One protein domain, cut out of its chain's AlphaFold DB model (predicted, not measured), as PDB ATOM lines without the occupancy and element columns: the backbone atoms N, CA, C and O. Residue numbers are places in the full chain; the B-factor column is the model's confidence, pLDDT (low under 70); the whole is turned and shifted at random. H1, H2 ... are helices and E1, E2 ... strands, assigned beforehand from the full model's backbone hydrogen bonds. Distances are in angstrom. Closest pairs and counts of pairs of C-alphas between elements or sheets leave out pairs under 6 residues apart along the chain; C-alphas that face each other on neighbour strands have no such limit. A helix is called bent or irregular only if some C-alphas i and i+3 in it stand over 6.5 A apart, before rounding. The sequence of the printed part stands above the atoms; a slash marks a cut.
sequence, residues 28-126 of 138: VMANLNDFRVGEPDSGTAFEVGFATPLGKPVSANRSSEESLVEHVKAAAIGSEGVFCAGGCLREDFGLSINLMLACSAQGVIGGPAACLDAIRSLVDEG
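AT A GLANCE: This is residues 28 to 126 of the 138 residues of an uncharacterized protein of Burkholderia sp. NK8 (UniProt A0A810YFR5). A small parallel sheet of three strands, in the order E1, E2, E3, is held between two long helices, H4 over one face and H1 over the other, in three layers; the short H3 packs beside H1. H2 and the long loop after it extend away from this body and make one end of a rod. The printed part has 99 residues, mixed in class, running E1 H1 E2 H2 H3 E3 H4. It is only just compact, close to loose, with a radius of gyration of the C-alphas of 14.6 A and spans of 50 by 24 by 23 A.

HOW THE PARTS SIT: Inner strand E2, residues 58 to 62, is parallel to edge strands E1, residues 28 to 31, and E3, residues 106 to 109. N 30 and O 59 are 2.9 A apart, and N 60 and O 106 2.8 A, within hydrogen-bond range. H4, residues 112 to 124, is on the sheet at a height of 9.2 A; the closest C-alphas of H4 and E2 are Cys 115 and Ser 59, 6.0 A. H1, residues 42 to 54, is on the opposite face, over E1, at a height of 9.0 A. H3, residues 99 to 104, only grazes the sheet and touches H1, closest C-alphas Ser 104 and Thr 52, 6.5 A, at a steep tilt of 43 degrees, the same way. E1, H1, E2 and E2, H2, H3, E3 are strand-helix-strand units, parallel neighbour strands with helices between, both with right-handed crossovers. H2, residues 68 to 75, is not on the sheet and is apart from H1, H3 and H4. Every O i to N i+4 pair is within range in H3 and H4, against 7 of 9 in H1 and 2 of 4 in H2.

IN THESE COORDINATES: E1 begins at C-alpha 28 (24.498, -29.670, -19.622). H1 is 19.0 A long, H4 18.4 A and E2 13.0 A. H2 is only just irregular: C-alphas 71 and 74 are 6.8 A apart. H4 ends at C-alpha 124 (28.600, -23.751, -4.486).

THE WHOLE: The C-alphas farthest apart are those of Ser 79 and Gly 126, 50.1 A. The printed part has no cut. The link from H2 to H3, residues 76 to 98, is long. The mean pLDDT of the printed part is 86.8; residues 72 to 82, 85 and 126 are under 70.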
ATOM      1  N   VAL A  28      25.180 -30.044 -18.379       97.62
ATOM      2  CA  VAL A  28      24.498 -29.670 -19.622       97.62
ATOM      3  C   VAL A  28      23.394 -28.668 -19.309       97.62
ATOM      4  O   VAL A  28      22.542 -28.914 -18.461       97.62
ATOM      5  N   MET A  29      23.386 -27.539 -20.016       97.56
ATOM      6  CA  MET A  29      22.256 -26.613 -20.011       97.56
ATOM      7  C   MET A  29      21.424 -26.824 -21.276       97.56
ATOM      8  O   MET A  29      21.954 -26.708 -22.378       97.56
ATOM      9  N   ALA A  30      20.130 -27.090 -21.125       97.81
ATOM     10  CA  ALA A  30      19.224 -27.354 -22.238       97.81
ATOM     11  C   ALA A  30      18.130 -26.284 -22.336       97.81
ATOM     12  O   ALA A  30      17.495 -25.931 -21.346       97.81
ATOM     13  N   ASN A  31      17.880 -25.770 -23.539       97.12
ATOM     14  CA  ASN A  31      16.692 -24.965 -23.810       97.12
ATOM     15  C   ASN A  31      15.557 -25.897 -24.229       97.12
ATOM     16  O   ASN A  31      15.591 -26.439 -25.334       97.12
ATOM     17  N   LEU A  32      14.564 -26.070 -23.359       96.19
ATOM     18  CA  LEU A  32      13.408 -26.913 -23.640       96.19
ATOM     19  C   LEU A  32      12.156 -26.094 -23.954       96.19
ATOM     20  O   LEU A  32      11.057 -26.626 -23.870       96.19
ATOM     21  N   ASN A  33      12.277 -24.815 -24.314       94.31
ATOM     22  CA  ASN A  33      11.149 -24.060 -24.860       94.31
ATOM     23  C   ASN A  33      10.600 -24.709 -26.135       94.31
ATOM     24  O   ASN A  33      11.299 -25.466 -26.812       94.31
ATOM     25  N   ASP A  34       9.354 -24.379 -26.463       91.44
ATOM     26  CA  ASP A  34       8.695 -24.944 -27.634       91.44
ATOM     27  C   ASP A  34       9.451 -24.576 -28.907       91.44
ATOM     28  O   ASP A  34       9.762 -23.413 -29.187       91.44
ATOM     29  N   PHE A  35       9.728 -25.596 -29.705       90.00
ATOM     30  CA  PHE A  35      10.393 -25.466 -30.979       90.00
ATOM     31  C   PHE A  35       9.453 -25.937 -32.080       90.00
ATOM     32  O   PHE A  35       9.168 -27.122 -32.238       90.00
ATOM     33  N   ARG A  36       8.992 -24.981 -32.891       83.25
ATOM     34  CA  ARG A  36       7.995 -25.171 -33.955       83.25
ATOM     35  C   ARG A  36       6.609 -25.531 -33.411       83.25
ATOM     36  O   ARG A  36       5.721 -24.693 -33.491       83.25
ATOM     37  N   VAL A  37       6.413 -26.746 -32.896       74.50
ATOM     38  CA  VAL A  37       5.085 -27.303 -32.580       74.50
ATOM     39  C   VAL A  37       5.028 -27.785 -31.131       74.50
ATOM     40  O   VAL A  37       5.098 -28.982 -30.891       74.50
ATOM     41  N   GLY A  38       4.916 -26.847 -30.184       80.56
ATOM     42  CA  GLY A  38       4.515 -27.095 -28.784       80.56
ATOM     43  C   GLY A  38       5.348 -28.096 -27.974       80.56
ATOM     44  O   GLY A  38       4.919 -28.532 -26.913       80.56
ATOM     45  N   GLU A  39       6.507 -28.498 -28.488       87.69
ATOM     46  CA  GLU A  39       7.388 -29.501 -27.901       87.69
ATOM     47  C   GLU A  39       8.835 -29.007 -27.984       87.69
ATOM     48  O   GLU A  39       9.172 -28.236 -28.894       87.69
ATOM     49  N   PRO A  40       9.718 -29.449 -27.073       93.69
ATOM     50  CA  PRO A  40      11.145 -29.182 -27.177       93.69
ATOM     51  C   PRO A  40      11.739 -29.675 -28.504       93.69
ATOM     52  O   PRO A  40      11.267 -30.642 -29.106       93.69
ATOM     53  N   ASP A  41      12.827 -29.042 -28.951       96.06
ATOM     54  CA  ASP A  41      13.555 -29.509 -30.132       96.06
ATOM     55  C   ASP A  41      14.030 -30.963 -29.962       96.06
ATOM     56  O   ASP A  41      14.624 -31.332 -28.948       96.06
ATOM     57  N   SER A  42      13.814 -31.781 -30.993       96.19
ATOM     58  CA  SER A  42      14.214 -33.193 -30.993       96.19
ATOM     59  C   SER A  42      15.729 -33.399 -30.876       96.19
ATOM     60  O   SER A  42      16.159 -34.408 -30.317       96.19
ATOM     61  N   GLY A  43      16.539 -32.457 -31.376       97.69
ATOM     62  CA  GLY A  43      17.989 -32.472 -31.206       97.69
ATOM     63  C   GLY A  43      18.367 -32.235 -29.748       97.69
ATOM     64  O   GLY A  43      19.049 -33.070 -29.159       97.69
ATOM     65  N   THR A  44      17.830 -31.183 -29.129       97.81
ATOM     66  CA  THR A  44      18.029 -30.932 -27.693       97.81
ATOM     67  C   THR A  44      17.544 -32.106 -26.836       97.81
ATOM     68  O   THR A  44      18.231 -32.510 -25.900       97.81
ATOM     69  N   ALA A  45      16.391 -32.706 -27.154       97.62
ATOM     70  CA  ALA A  45      15.876 -33.873 -26.433       97.62
ATOM     71  C   ALA A  45      16.836 -35.075 -26.509       97.62
ATOM     72  O   ALA A  45      17.061 -35.757 -25.507       97.62
ATOM     73  N   PHE A  46      17.446 -35.306 -27.677       98.50
ATOM     74  CA  PHE A  46      18.491 -36.313 -27.844       98.50
ATOM     75  C   PHE A  46      19.728 -35.997 -26.991       98.50
ATOM     76  O   PHE A  46      20.250 -36.887 -26.322       98.50
ATOM     77  N   GLU A  47      20.184 -34.745 -26.973       98.56
ATOM     78  CA  GLU A  47      21.359 -34.322 -26.201       98.56
ATOM     79  C   GLU A  47      21.131 -34.463 -24.683       98.56
ATOM     80  O   GLU A  47      22.010 -34.965 -23.979       98.56
ATOM     81  N   VAL A  48      19.931 -34.128 -24.189       98.06
ATOM     82  CA  VAL A  48      19.508 -34.393 -22.799       98.06
ATOM     83  C   VAL A  48      19.532 -35.892 -22.507       98.06
ATOM     84  O   VAL A  48      20.183 -36.324 -21.557       98.06
ATOM     85  N   GLY A  49      18.886 -36.697 -23.357       97.50
ATOM     86  CA  GLY A  49      18.845 -38.151 -23.204       97.50
ATOM     87  C   GLY A  49      20.223 -38.817 -23.286       97.50
ATOM     88  O   GLY A  49      20.427 -39.866 -22.681       97.50
ATOM     89  N   PHE A  50      21.183 -38.212 -23.988       98.19
ATOM     90  CA  PHE A  50      22.570 -38.673 -24.047       98.19
ATOM     91  C   PHE A  50      23.373 -38.279 -22.797       98.19
ATOM     92  O   PHE A  50      24.203 -39.057 -22.326       98.19
ATOM     93  N   ALA A  51      23.121 -37.097 -22.231       97.81
ATOM     94  CA  ALA A  51      23.794 -36.611 -21.029       97.81
ATOM     95  C   ALA A  51      23.397 -37.394 -19.765       97.81
ATOM     96  O   ALA A  51      24.260 -37.721 -18.947       97.81
ATOM     97  N   THR A  52      22.115 -37.752 -19.630       94.81
ATOM     98  CA  THR A  52      21.568 -38.459 -18.458       94.81
ATOM     99  C   THR A  52      22.300 -39.771 -18.110       94.81
ATOM    100  O   THR A  52      22.750 -39.899 -16.971       94.81
ATOM    101  N   PRO A  53      22.499 -40.747 -19.023       94.88
ATOM    102  CA  PRO A  53      23.206 -41.990 -18.702       94.88
ATOM    103  C   PRO A  53      24.707 -41.795 -18.440       94.88
ATOM    104  O   PRO A  53      25.339 -42.679 -17.868       94.88
ATOM    105  N   LEU A  54      25.288 -40.652 -18.824       96.25
ATOM    106  CA  LEU A  54      26.661 -40.285 -18.463       96.25
ATOM    107  C   LEU A  54      26.764 -39.711 -17.038       96.25
ATOM    108  O   LEU A  54      27.859 -39.333 -16.624       96.25
ATOM    109  N   GLY A  55      25.649 -39.616 -16.305       94.94
ATOM    110  CA  GLY A  55      25.599 -39.053 -14.956       94.94
ATOM    111  C   GLY A  55      25.799 -37.537 -14.917       94.94
ATOM    112  O   GLY A  55      26.117 -36.995 -13.862       94.94
ATOM    113  N   LYS A  56      25.647 -36.851 -16.056       95.12
ATOM    114  CA  LYS A  56      25.822 -35.400 -16.144       95.12
ATOM    115  C   LYS A  56      24.545 -34.703 -15.677       95.12
ATOM    116  O   LYS A  56      23.483 -35.004 -16.225       95.12
ATOM    117  N   PRO A  57      24.619 -33.764 -14.716       94.94
ATOM    118  CA  PRO A  57      23.486 -32.920 -14.377       94.94
ATOM    119  C   PRO A  57      22.993 -32.158 -15.607       94.94
ATOM    120  O   PRO A  57      23.794 -31.618 -16.374       94.94
ATOM    121  N   VAL A  58      21.673 -32.098 -15.774       97.06
ATOM    122  CA  VAL A  58      21.029 -31.320 -16.833       97.06
ATOM    123  C   VAL A  58      20.180 -30.232 -16.188       97.06
ATOM    124  O   VAL A  58      19.235 -30.547 -15.470       97.06
ATOM    125  N   SER A  59      20.495 -28.965 -16.456       97.00
ATOM    126  CA  SER A  59      19.661 -27.814 -16.088       97.00
ATOM    127  C   SER A  59      18.901 -27.339 -17.321       97.00
ATOM    128  O   SER A  59      19.506 -26.974 -18.328       97.00
ATOM    129  N   ALA A  60      17.574 -27.373 -17.276       96.44
ATOM    130  CA  ALA A  60      16.731 -27.143 -18.438       96.44
ATOM    131  C   ALA A  60      15.837 -25.915 -18.260       96.44
ATOM    132  O   ALA A  60      14.994 -25.900 -17.368       96.44
ATOM    133  N   ASN A  61      15.970 -24.909 -19.130       95.75
ATOM    134  CA  ASN A  61      15.107 -23.726 -19.078       95.75
ATOM    135  C   ASN A  61      13.793 -23.925 -19.843       95.75
ATOM    136  O   ASN A  61      13.777 -24.500 -20.937       95.75
ATOM    137  N   ARG A  62      12.717 -23.372 -19.276       93.19
ATOM    138  CA  ARG A  62      11.411 -23.166 -19.908       93.19
ATOM    139  C   ARG A  62      10.836 -21.802 -19.566       93.19
ATOM    140  O   ARG A  62      10.942 -21.331 -18.444       93.19
ATOM    141  N   SER A  63      10.138 -21.203 -20.518       90.88
ATOM    142  CA  SER A  63       9.497 -19.895 -20.358       90.88
ATOM    143  C   SER A  63       8.144 -19.979 -19.645       90.88
ATOM    144  O   SER A  63       7.637 -18.952 -19.208       90.88
ATOM    145  N   SER A  64       7.557 -21.175 -19.538       86.50
ATOM    146  CA  SER A  64       6.239 -21.411 -18.944       86.50
ATOM    147  C   SER A  64       6.233 -22.681 -18.090       86.50
ATOM    148  O   SER A  64       6.884 -23.670 -18.436       86.50
ATOM    149  N   GLU A  65       5.474 -22.642 -16.994       85.50
ATOM    150  CA  GLU A  65       5.133 -23.797 -16.146       85.50
ATOM    151  C   GLU A  65       3.881 -24.537 -16.625       85.50
ATOM    152  O   GLU A  65       3.534 -25.570 -16.058       85.50
ATOM    153  N   GLU A  66       3.206 -24.006 -17.648       86.38
ATOM    154  CA  GLU A  66       1.983 -24.571 -18.208       86.38
ATOM    155  C   GLU A  66       2.144 -26.072 -18.473       86.38
ATOM    156  O   GLU A  66       3.106 -26.511 -19.112       86.38
ATOM    157  N   SER A  67       1.206 -26.869 -17.958       85.56
ATOM    158  CA  SER A  67       1.217 -28.311 -18.175       85.56
ATOM    159  C   SER A  67       0.996 -28.636 -19.652       85.56
ATOM    160  O   SER A  67       0.331 -27.897 -20.377       85.56
ATOM    161  N   LEU A  68       1.458 -29.803 -20.101       82.81
ATOM    162  CA  LEU A  68       1.241 -30.269 -21.469       82.81
ATOM    163  C   LEU A  68      -0.256 -30.328 -21.815       82.81
ATOM    164  O   LEU A  68      -0.662 -30.069 -22.946       82.81
ATOM    165  N   VAL A  69      -1.102 -30.626 -20.826       80.00
ATOM    166  CA  VAL A  69      -2.561 -30.588 -20.960       80.00
ATOM    167  C   VAL A  69      -3.053 -29.189 -21.288       80.00
ATOM    168  O   VAL A  69      -3.865 -29.035 -22.196       80.00
ATOM    169  N   GLU A  70      -2.596 -28.180 -20.559       80.31
ATOM    170  CA  GLU A  70      -2.975 -26.785 -20.783       80.31
ATOM    171  C   GLU A  70      -2.430 -26.267 -22.115       80.31
ATOM    172  O   GLU A  70      -3.195 -25.726 -22.911       80.31
ATOM    173  N   HIS A  71      -1.179 -26.602 -22.422       74.62
ATOM    174  CA  HIS A  71      -0.500 -26.203 -23.645       74.62
ATOM    175  C   HIS A  71      -1.161 -26.783 -24.911       74.62
ATOM    176  O   HIS A  71      -1.401 -26.091 -25.902       74.62
ATOM    177  N   VAL A  72      -1.535 -28.066 -24.874       67.56
ATOM    178  CA  VAL A  72      -2.110 -28.797 -26.019       67.56
ATOM    179  C   VAL A  72      -3.635 -28.618 -26.126       67.56
ATOM    180  O   VAL A  72      -4.221 -28.998 -27.142       67.56
ATOM    181  N   LYS A  73      -4.314 -27.992 -25.145       63.50
ATOM    182  CA  LYS A  73      -5.768 -27.699 -25.222       63.50
ATOM    183  C   LYS A  73      -6.147 -26.908 -26.477       63.50
ATOM    184  O   LYS A  73      -7.239 -27.114 -26.999       63.50
ATOM    185  N   ALA A  74      -5.254 -26.067 -27.001       54.12
ATOM    186  CA  ALA A  74      -5.486 -25.318 -28.238       54.12
ATOM    187  C   ALA A  74      -5.556 -26.201 -29.507       54.12
ATOM    188  O   ALA A  74      -6.038 -25.743 -30.541       54.12
ATOM    189  N   ALA A  75      -5.099 -27.457 -29.435       53.78
ATOM    190  CA  ALA A  75      -4.969 -28.382 -30.564       53.78
ATOM    191  C   ALA A  75      -5.676 -29.737 -30.340       53.78
ATOM    192  O   ALA A  75      -5.442 -30.684 -31.088       53.78
ATOM    193  N   ALA A  76      -6.507 -29.878 -29.305       60.25
ATOM    194  CA  ALA A  76      -7.167 -31.145 -28.982       60.25
ATOM    195  C   ALA A  76      -8.368 -31.439 -29.905       60.25
ATOM    196  O   ALA A  76      -9.097 -30.532 -30.308       60.25
ATOM    197  N   ILE A  77      -8.602 -32.722 -30.207       56.09
ATOM    198  CA  ILE A  77      -9.761 -33.199 -30.981       56.09
ATOM    199  C   ILE A  77     -10.555 -34.193 -30.114       56.09
ATOM    200  O   ILE A  77      -9.974 -35.086 -29.500       56.09
ATOM    201  N   GLY A  78     -11.887 -34.058 -30.076       59.06
ATOM    202  CA  GLY A  78     -12.797 -34.935 -29.318       59.06
ATOM    203  C   GLY A  78     -13.269 -34.360 -27.973       59.06
ATOM    204  O   GLY A  78     -12.707 -33.394 -27.464       59.06
ATOM    205  N   SER A  79     -14.326 -34.947 -27.398       57.91
ATOM    206  CA  SER A  79     -15.049 -34.407 -26.227       57.91
ATOM    207  C   SER A  79     -14.275 -34.452 -24.908       57.91
ATOM    208  O   SER A  79     -14.594 -33.692 -24.001       57.91
ATOM    209  N   GLU A  80     -13.264 -35.317 -24.798       63.84
ATOM    210  CA  GLU A  80     -12.446 -35.469 -23.584       63.84
ATOM    211  C   GLU A  80     -11.042 -34.858 -23.728       63.84
ATOM    212  O   GLU A  80     -10.276 -34.799 -22.770       63.84
ATOM    213  N   GLY A  81     -10.682 -34.402 -24.935       64.88
ATOM    214  CA  GLY A  81      -9.399 -33.764 -25.213       64.88
ATOM    215  C   GLY A  81      -8.164 -34.631 -24.947       64.88
ATOM    216  O   GLY A  81      -7.082 -34.076 -24.859       64.88
ATOM    217  N   VAL A  82      -8.290 -35.953 -24.795       68.56
ATOM    218  CA  VAL A  82      -7.197 -36.888 -24.438       68.56
ATOM    219  C   VAL A  82      -6.165 -37.067 -25.564       68.56
ATOM    220  O   VAL A  82      -5.014 -37.423 -25.309       68.56
ATOM    221  N   PHE A  83      -6.554 -36.787 -26.807       71.06
ATOM    222  CA  PHE A  83      -5.698 -36.916 -27.983       71.06
ATOM    223  C   PHE A  83      -5.305 -35.542 -28.532       71.06
ATOM    224  O   PHE A  83      -6.126 -34.622 -28.593       71.06
ATOM    225  N   CYS A  84      -4.047 -35.405 -28.953       72.31
ATOM    226  CA  CYS A  84      -3.592 -34.217 -29.675       72.31
ATOM    227  C   CYS A  84      -4.150 -34.192 -31.112       72.31
ATOM    228  O   CYS A  84      -4.708 -35.183 -31.590       72.31
ATOM    229  N   ALA A  85      -3.944 -33.086 -31.838       67.44
ATOM    230  CA  ALA A  85      -4.383 -32.922 -33.231       67.44
ATOM    231  C   ALA A  85      -3.936 -34.054 -34.177       67.44
ATOM    232  O   ALA A  85      -4.588 -34.310 -35.185       67.44
ATOM    233  N   GLY A  86      -2.829 -34.734 -33.858       70.12
ATOM    234  CA  GLY A  86      -2.299 -35.863 -34.625       70.12
ATOM    235  C   GLY A  86      -2.896 -37.230 -34.268       70.12
ATOM    236  O   GLY A  86      -2.473 -38.228 -34.840       70.12
ATOM    237  N   GLY A  87      -3.838 -37.303 -33.320       71.94
ATOM    238  CA  GLY A  87      -4.422 -38.561 -32.844       71.94
ATOM    239  C   GLY A  87      -3.536 -39.345 -31.868       71.94
ATOM    240  O   GLY A  87      -3.852 -40.488 -31.545       71.94
ATOM    241  N   CYS A  88      -2.442 -38.752 -31.381       77.00
ATOM    242  CA  CYS A  88      -1.585 -39.362 -30.365       77.00
ATOM    243  C   CYS A  88      -2.123 -39.084 -28.961       77.00
ATOM    244  O   CYS A  88      -2.666 -38.008 -28.694       77.00
ATOM    245  N   LEU A  89      -1.945 -40.057 -28.064       80.25
ATOM    246  CA  LEU A  89      -2.270 -39.908 -26.648       80.25
ATOM    247  C   LEU A  89      -1.429 -38.780 -26.046       80.25
ATOM    248  O   LEU A  89      -0.207 -38.772 -26.194       80.25
ATOM    249  N   ARG A  90      -2.086 -37.844 -25.364       76.94
ATOM    250  CA  ARG A  90      -1.406 -36.800 -24.604       76.94
ATOM    251  C   ARG A  90      -0.988 -37.340 -23.239       76.94
ATOM    252  O   ARG A  90      -1.775 -37.993 -22.558       76.94
ATOM    253  N   GLU A  91       0.227 -37.010 -22.820       86.00
ATOM    254  CA  GLU A  91       0.678 -37.274 -21.456       86.00
ATOM    255  C   GLU A  91      -0.019 -36.320 -20.473       86.00
ATOM    256  O   GLU A  91       0.008 -35.102 -20.643       86.00
ATOM    257  N   ASP A  92      -0.658 -36.878 -19.446       87.31
ATOM    258  CA  ASP A  92      -1.348 -36.126 -18.393       87.31
ATOM    259  C   ASP A  92      -0.783 -36.510 -17.024       87.31
ATOM    260  O   ASP A  92      -1.407 -37.179 -16.202       87.31
ATOM    261  N   PHE A  93       0.477 -36.132 -16.821       88.69
ATOM    262  CA  PHE A  93       1.180 -36.303 -15.548       88.69
ATOM    263  C   PHE A  93       1.311 -34.979 -14.781       88.69
ATOM    264  O   PHE A  93       2.071 -34.896 -13.819       88.69
ATOM    265  N   GLY A  94       0.618 -33.924 -15.228       88.69
ATOM    266  CA  GLY A  94       0.812 -32.562 -14.723       88.69
ATOM    267  C   GLY A  94       2.202 -31.982 -15.020       88.69
ATOM    268  O   GLY A  94       2.638 -31.063 -14.335       88.69
ATOM    269  N   LEU A  95       2.914 -32.538 -16.006       90.62
ATOM    270  CA  LEU A  95       4.233 -32.081 -16.455       90.62
ATOM    271  C   LEU A  95       4.081 -31.104 -17.618       90.62
ATOM    272  O   LEU A  95       3.147 -31.231 -18.405       90.62
ATOM    273  N   SER A  96       5.002 -30.149 -17.744       89.44
ATOM    274  CA  SER A  96       4.976 -29.153 -18.824       89.44
ATOM    275  C   SER A  96       5.474 -29.695 -20.168       89.44
ATOM    276  O   SER A  96       5.110 -29.174 -21.212       89.44
ATOM    277  N   ILE A  97       6.284 -30.750 -20.147       91.44
ATOM    278  CA  ILE A  97       6.957 -31.416 -21.277       91.44
ATOM    279  C   ILE A  97       6.611 -32.912 -21.291       91.44
ATOM    280  O   ILE A  97       6.074 -33.439 -20.313       91.44
ATOM    281  N   ASN A  98       7.093 -33.619 -22.315       93.12
ATOM    282  CA  ASN A  98       7.276 -35.067 -22.262       93.12
ATOM    283  C   ASN A  98       7.967 -35.548 -20.961       93.12
ATOM    284  O   ASN A  98       9.003 -35.012 -20.545       93.12
ATOM    285  N   LEU A  99       7.426 -36.615 -20.368       94.81
ATOM    286  CA  LEU A  99       7.859 -37.196 -19.097       94.81
ATOM    287  C   LEU A  99       9.340 -37.564 -19.078       94.81
ATOM    288  O   LEU A  99       9.986 -37.431 -18.039       94.81
ATOM    289  N   MET A 100       9.898 -38.006 -20.210       96.44
ATOM    290  CA  MET A 100      11.291 -38.440 -20.262       96.44
ATOM    291  C   MET A 100      12.229 -37.272 -19.974       96.44
ATOM    292  O   MET A 100      13.211 -37.461 -19.271       96.44
ATOM    293  N   LEU A 101      11.890 -36.071 -20.453       95.88
ATOM    294  CA  LEU A 101      12.674 -34.855 -20.235       95.88
ATOM    295  C   LEU A 101      12.407 -34.248 -18.855       95.88
ATOM    296  O   LEU A 101      13.349 -33.869 -18.162       95.88
ATOM    297  N   ALA A 102      11.140 -34.185 -18.437       94.38
ATOM    298  CA  ALA A 102      10.769 -33.635 -17.130       94.38
ATOM    299  C   ALA A 102      11.382 -34.420 -15.964       94.38
ATOM    300  O   ALA A 102      11.726 -33.838 -14.940       94.38
ATOM    301  N   CYS A 103      11.511 -35.738 -16.112       94.75
ATOM    302  CA  CYS A 103      12.060 -36.600 -15.072       94.75
ATOM    303  C   CYS A 103      13.592 -36.710 -15.114       94.75
ATOM    304  O   CYS A 103      14.181 -37.166 -14.134       94.75
ATOM    305  N   SER A 104      14.246 -36.340 -16.223       94.75
ATOM    306  CA  SER A 104      15.697 -36.503 -16.404       94.75
ATOM    307  C   SER A 104      16.500 -35.204 -16.300       94.75
ATOM    308  O   SER A 104      17.731 -35.260 -16.291       94.75
ATOM    309  N   ALA A 105      15.834 -34.050 -16.244       95.00
ATOM    310  CA  ALA A 105      16.460 -32.739 -16.148       95.00
ATOM    311  C   ALA A 105      15.865 -31.912 -15.002       95.00
ATOM    312  O   ALA A 105      14.677 -31.991 -14.697       95.00
ATOM    313  N   GLN A 106      16.691 -31.066 -14.392       94.50
ATOM    314  CA  GLN A 106      16.229 -30.051 -13.456       94.50
ATOM    315  C   GLN A 106      15.564 -28.918 -14.242       94.50
ATOM    316  O   GLN A 106      16.245 -28.126 -14.895       94.50
ATOM    317  N   GLY A 107      14.236 -28.840 -14.176       93.44
ATOM    318  CA  GLY A 107      13.476 -27.747 -14.775       93.44
ATOM    319  C   GLY A 107      13.731 -26.414 -14.068       93.44
ATOM    320  O   GLY A 107      13.702 -26.336 -12.841       93.44
ATOM    321  N   VAL A 108      13.963 -25.364 -14.851       95.44
ATOM    322  CA  VAL A 108      14.156 -23.985 -14.398       95.44
ATOM    323  C   VAL A 108      13.254 -23.075 -15.217       95.44
ATOM    324  O   VAL A 108      13.286 -23.093 -16.447       95.44
ATOM    325  N   ILE A 109      12.460 -22.251 -14.541       94.75
ATOM    326  CA  ILE A 109      11.586 -21.298 -15.219       94.75
ATOM    327  C   ILE A 109      12.333 -20.003 -15.511       94.75
ATOM    328  O   ILE A 109      13.054 -19.471 -14.669       94.75
ATOM    329  N   GLY A 110      12.166 -19.510 -16.734       93.81
ATOM    330  CA  GLY A 110      12.891 -18.386 -17.299       93.81
ATOM    331  C   GLY A 110      13.777 -18.811 -18.468       93.81
ATOM    332  O   GLY A 110      13.442 -19.698 -19.251       93.81
ATOM    333  N   GLY A 111      14.907 -18.127 -18.615       94.31
ATOM    334  CA  GLY A 111      15.844 -18.339 -19.716       94.31
ATOM    335  C   GLY A 111      17.219 -18.824 -19.253       94.31
ATOM    336  O   GLY A 111      17.401 -19.184 -18.089       94.31
ATOM    337  N   PRO A 112      18.224 -18.769 -20.142       95.06
ATOM    338  CA  PRO A 112      19.582 -19.229 -19.850       95.06
ATOM    339  C   PRO A 112      20.203 -18.616 -18.586       95.06
ATOM    340  O   PRO A 112      20.924 -19.303 -17.874       95.06
ATOM    341  N   ALA A 113      19.893 -17.353 -18.267       96.50
ATOM    342  CA  ALA A 113      20.385 -16.696 -17.054       96.50
ATOM    343  C   ALA A 113      19.901 -17.390 -15.767       96.50
ATOM    344  O   ALA A 113      20.708 -17.665 -14.889       96.50
ATOM    345  N   ALA A 114      18.620 -17.764 -15.698       95.62
ATOM    346  CA  ALA A 114      18.074 -18.482 -14.547       95.62
ATOM    347  C   ALA A 114      18.706 -19.878 -14.402       95.62
ATOM    348  O   ALA A 114      19.001 -20.318 -13.293       95.62
ATOM    349  N   CYS A 115      18.978 -20.565 -15.520       95.44
ATOM    350  CA  CYS A 115      19.736 -21.818 -15.486       95.44
ATOM    351  C   CYS A 115      21.169 -21.614 -14.983       95.44
ATOM    352  O   CYS A 115      21.659 -22.451 -14.233       95.44
ATOM    353  N   LEU A 116      21.850 -20.531 -15.372       95.88
ATOM    354  CA  LEU A 116      23.196 -20.236 -14.870       95.88
ATOM    355  C   LEU A 116      23.186 -20.006 -13.356       95.88
ATOM    356  O   LEU A 116      24.063 -20.527 -12.670       95.88
ATOM    357  N   ASP A 117      22.189 -19.291 -12.836       95.88
ATOM    358  CA  ASP A 117      22.030 -19.089 -11.395       95.88
ATOM    359  C   ASP A 117      21.790 -20.421 -10.666       95.88
ATOM    360  O   ASP A 117      22.457 -20.709  -9.673       95.88
ATOM    361  N   ALA A 118      20.920 -21.286 -11.204       93.25
ATOM    362  CA  ALA A 118      20.676 -22.619 -10.648       93.25
ATOM    363  C   ALA A 118      21.938 -23.502 -10.663       93.25
ATOM    364  O   ALA A 118      22.244 -24.171  -9.676       93.25
ATOM    365  N   ILE A 119      22.703 -23.476 -11.760       94.12
ATOM    366  CA  ILE A 119      23.980 -24.195 -11.876       94.12
ATOM    367  C   ILE A 119      24.985 -23.678 -10.851       94.12
ATOM    368  O   ILE A 119      25.659 -24.474 -10.202       94.12
ATOM    369  N   ARG A 120      25.083 -22.357 -10.683       94.19
ATOM    370  CA  ARG A 120      25.987 -21.754  -9.706       94.19
ATOM    371  C   ARG A 120      25.680 -22.247  -8.293       94.19
ATOM    372  O   ARG A 120      26.598 -22.676  -7.605       94.19
ATOM    373  N   SER A 121      24.406 -22.261  -7.898       89.56
ATOM    374  CA  SER A 121      23.994 -22.797  -6.596       89.56
ATOM    375  C   SER A 121      24.382 -24.271  -6.414       89.56
ATOM    376  O   SER A 121      24.883 -24.632  -5.354       89.56
ATOM    377  N   LEU A 122      24.243 -25.109  -7.450       82.56
ATOM    378  CA  LEU A 122      24.654 -26.522  -7.394       82.56
ATOM    379  C   LEU A 122      26.164 -26.712  -7.198       82.56
ATOM    380  O   LEU A 122      26.587 -27.662  -6.540       82.56
ATOM    381  N   VAL A 123      26.979 -25.846  -7.804       84.81
ATOM    382  CA  VAL A 123      28.442 -25.899  -7.679       84.81
ATOM    383  C   VAL A 123      28.882 -25.419  -6.294       84.81
ATOM    384  O   VAL A 123      29.733 -26.059  -5.677       84.81
ATOM    385  N   ASP A 124      28.274 -24.342  -5.790       81.12
ATOM    386  CA  ASP A 124      28.600 -23.751  -4.486       81.12
ATOM    387  C   ASP A 124      28.228 -24.679  -3.308       81.12
ATOM    388  O   ASP A 124      28.917 -24.692  -2.288       81.12
ATOM    389  N   GLU A 125      27.182 -25.502  -3.448       72.19
ATOM    390  CA  GLU A 125      26.749 -26.477  -2.430       72.19
ATOM    391  C   GLU A 125      27.589 -27.776  -2.404       72.19
ATOM    392  O   GLU A 125      27.441 -28.584  -1.486       72.19
ATOM    393  N   GLY A 126      28.519 -27.954  -3.356       59.47
ATOM    394  CA  GLY A 126      29.327 -29.164  -3.531       59.47
ATOM    395  C   GLY A 126      28.511 -30.281  -4.181       59.47
ATOM    396  O   GLY A 126      27.581 -30.791  -3.572       59.47
TER     397      GLY A 126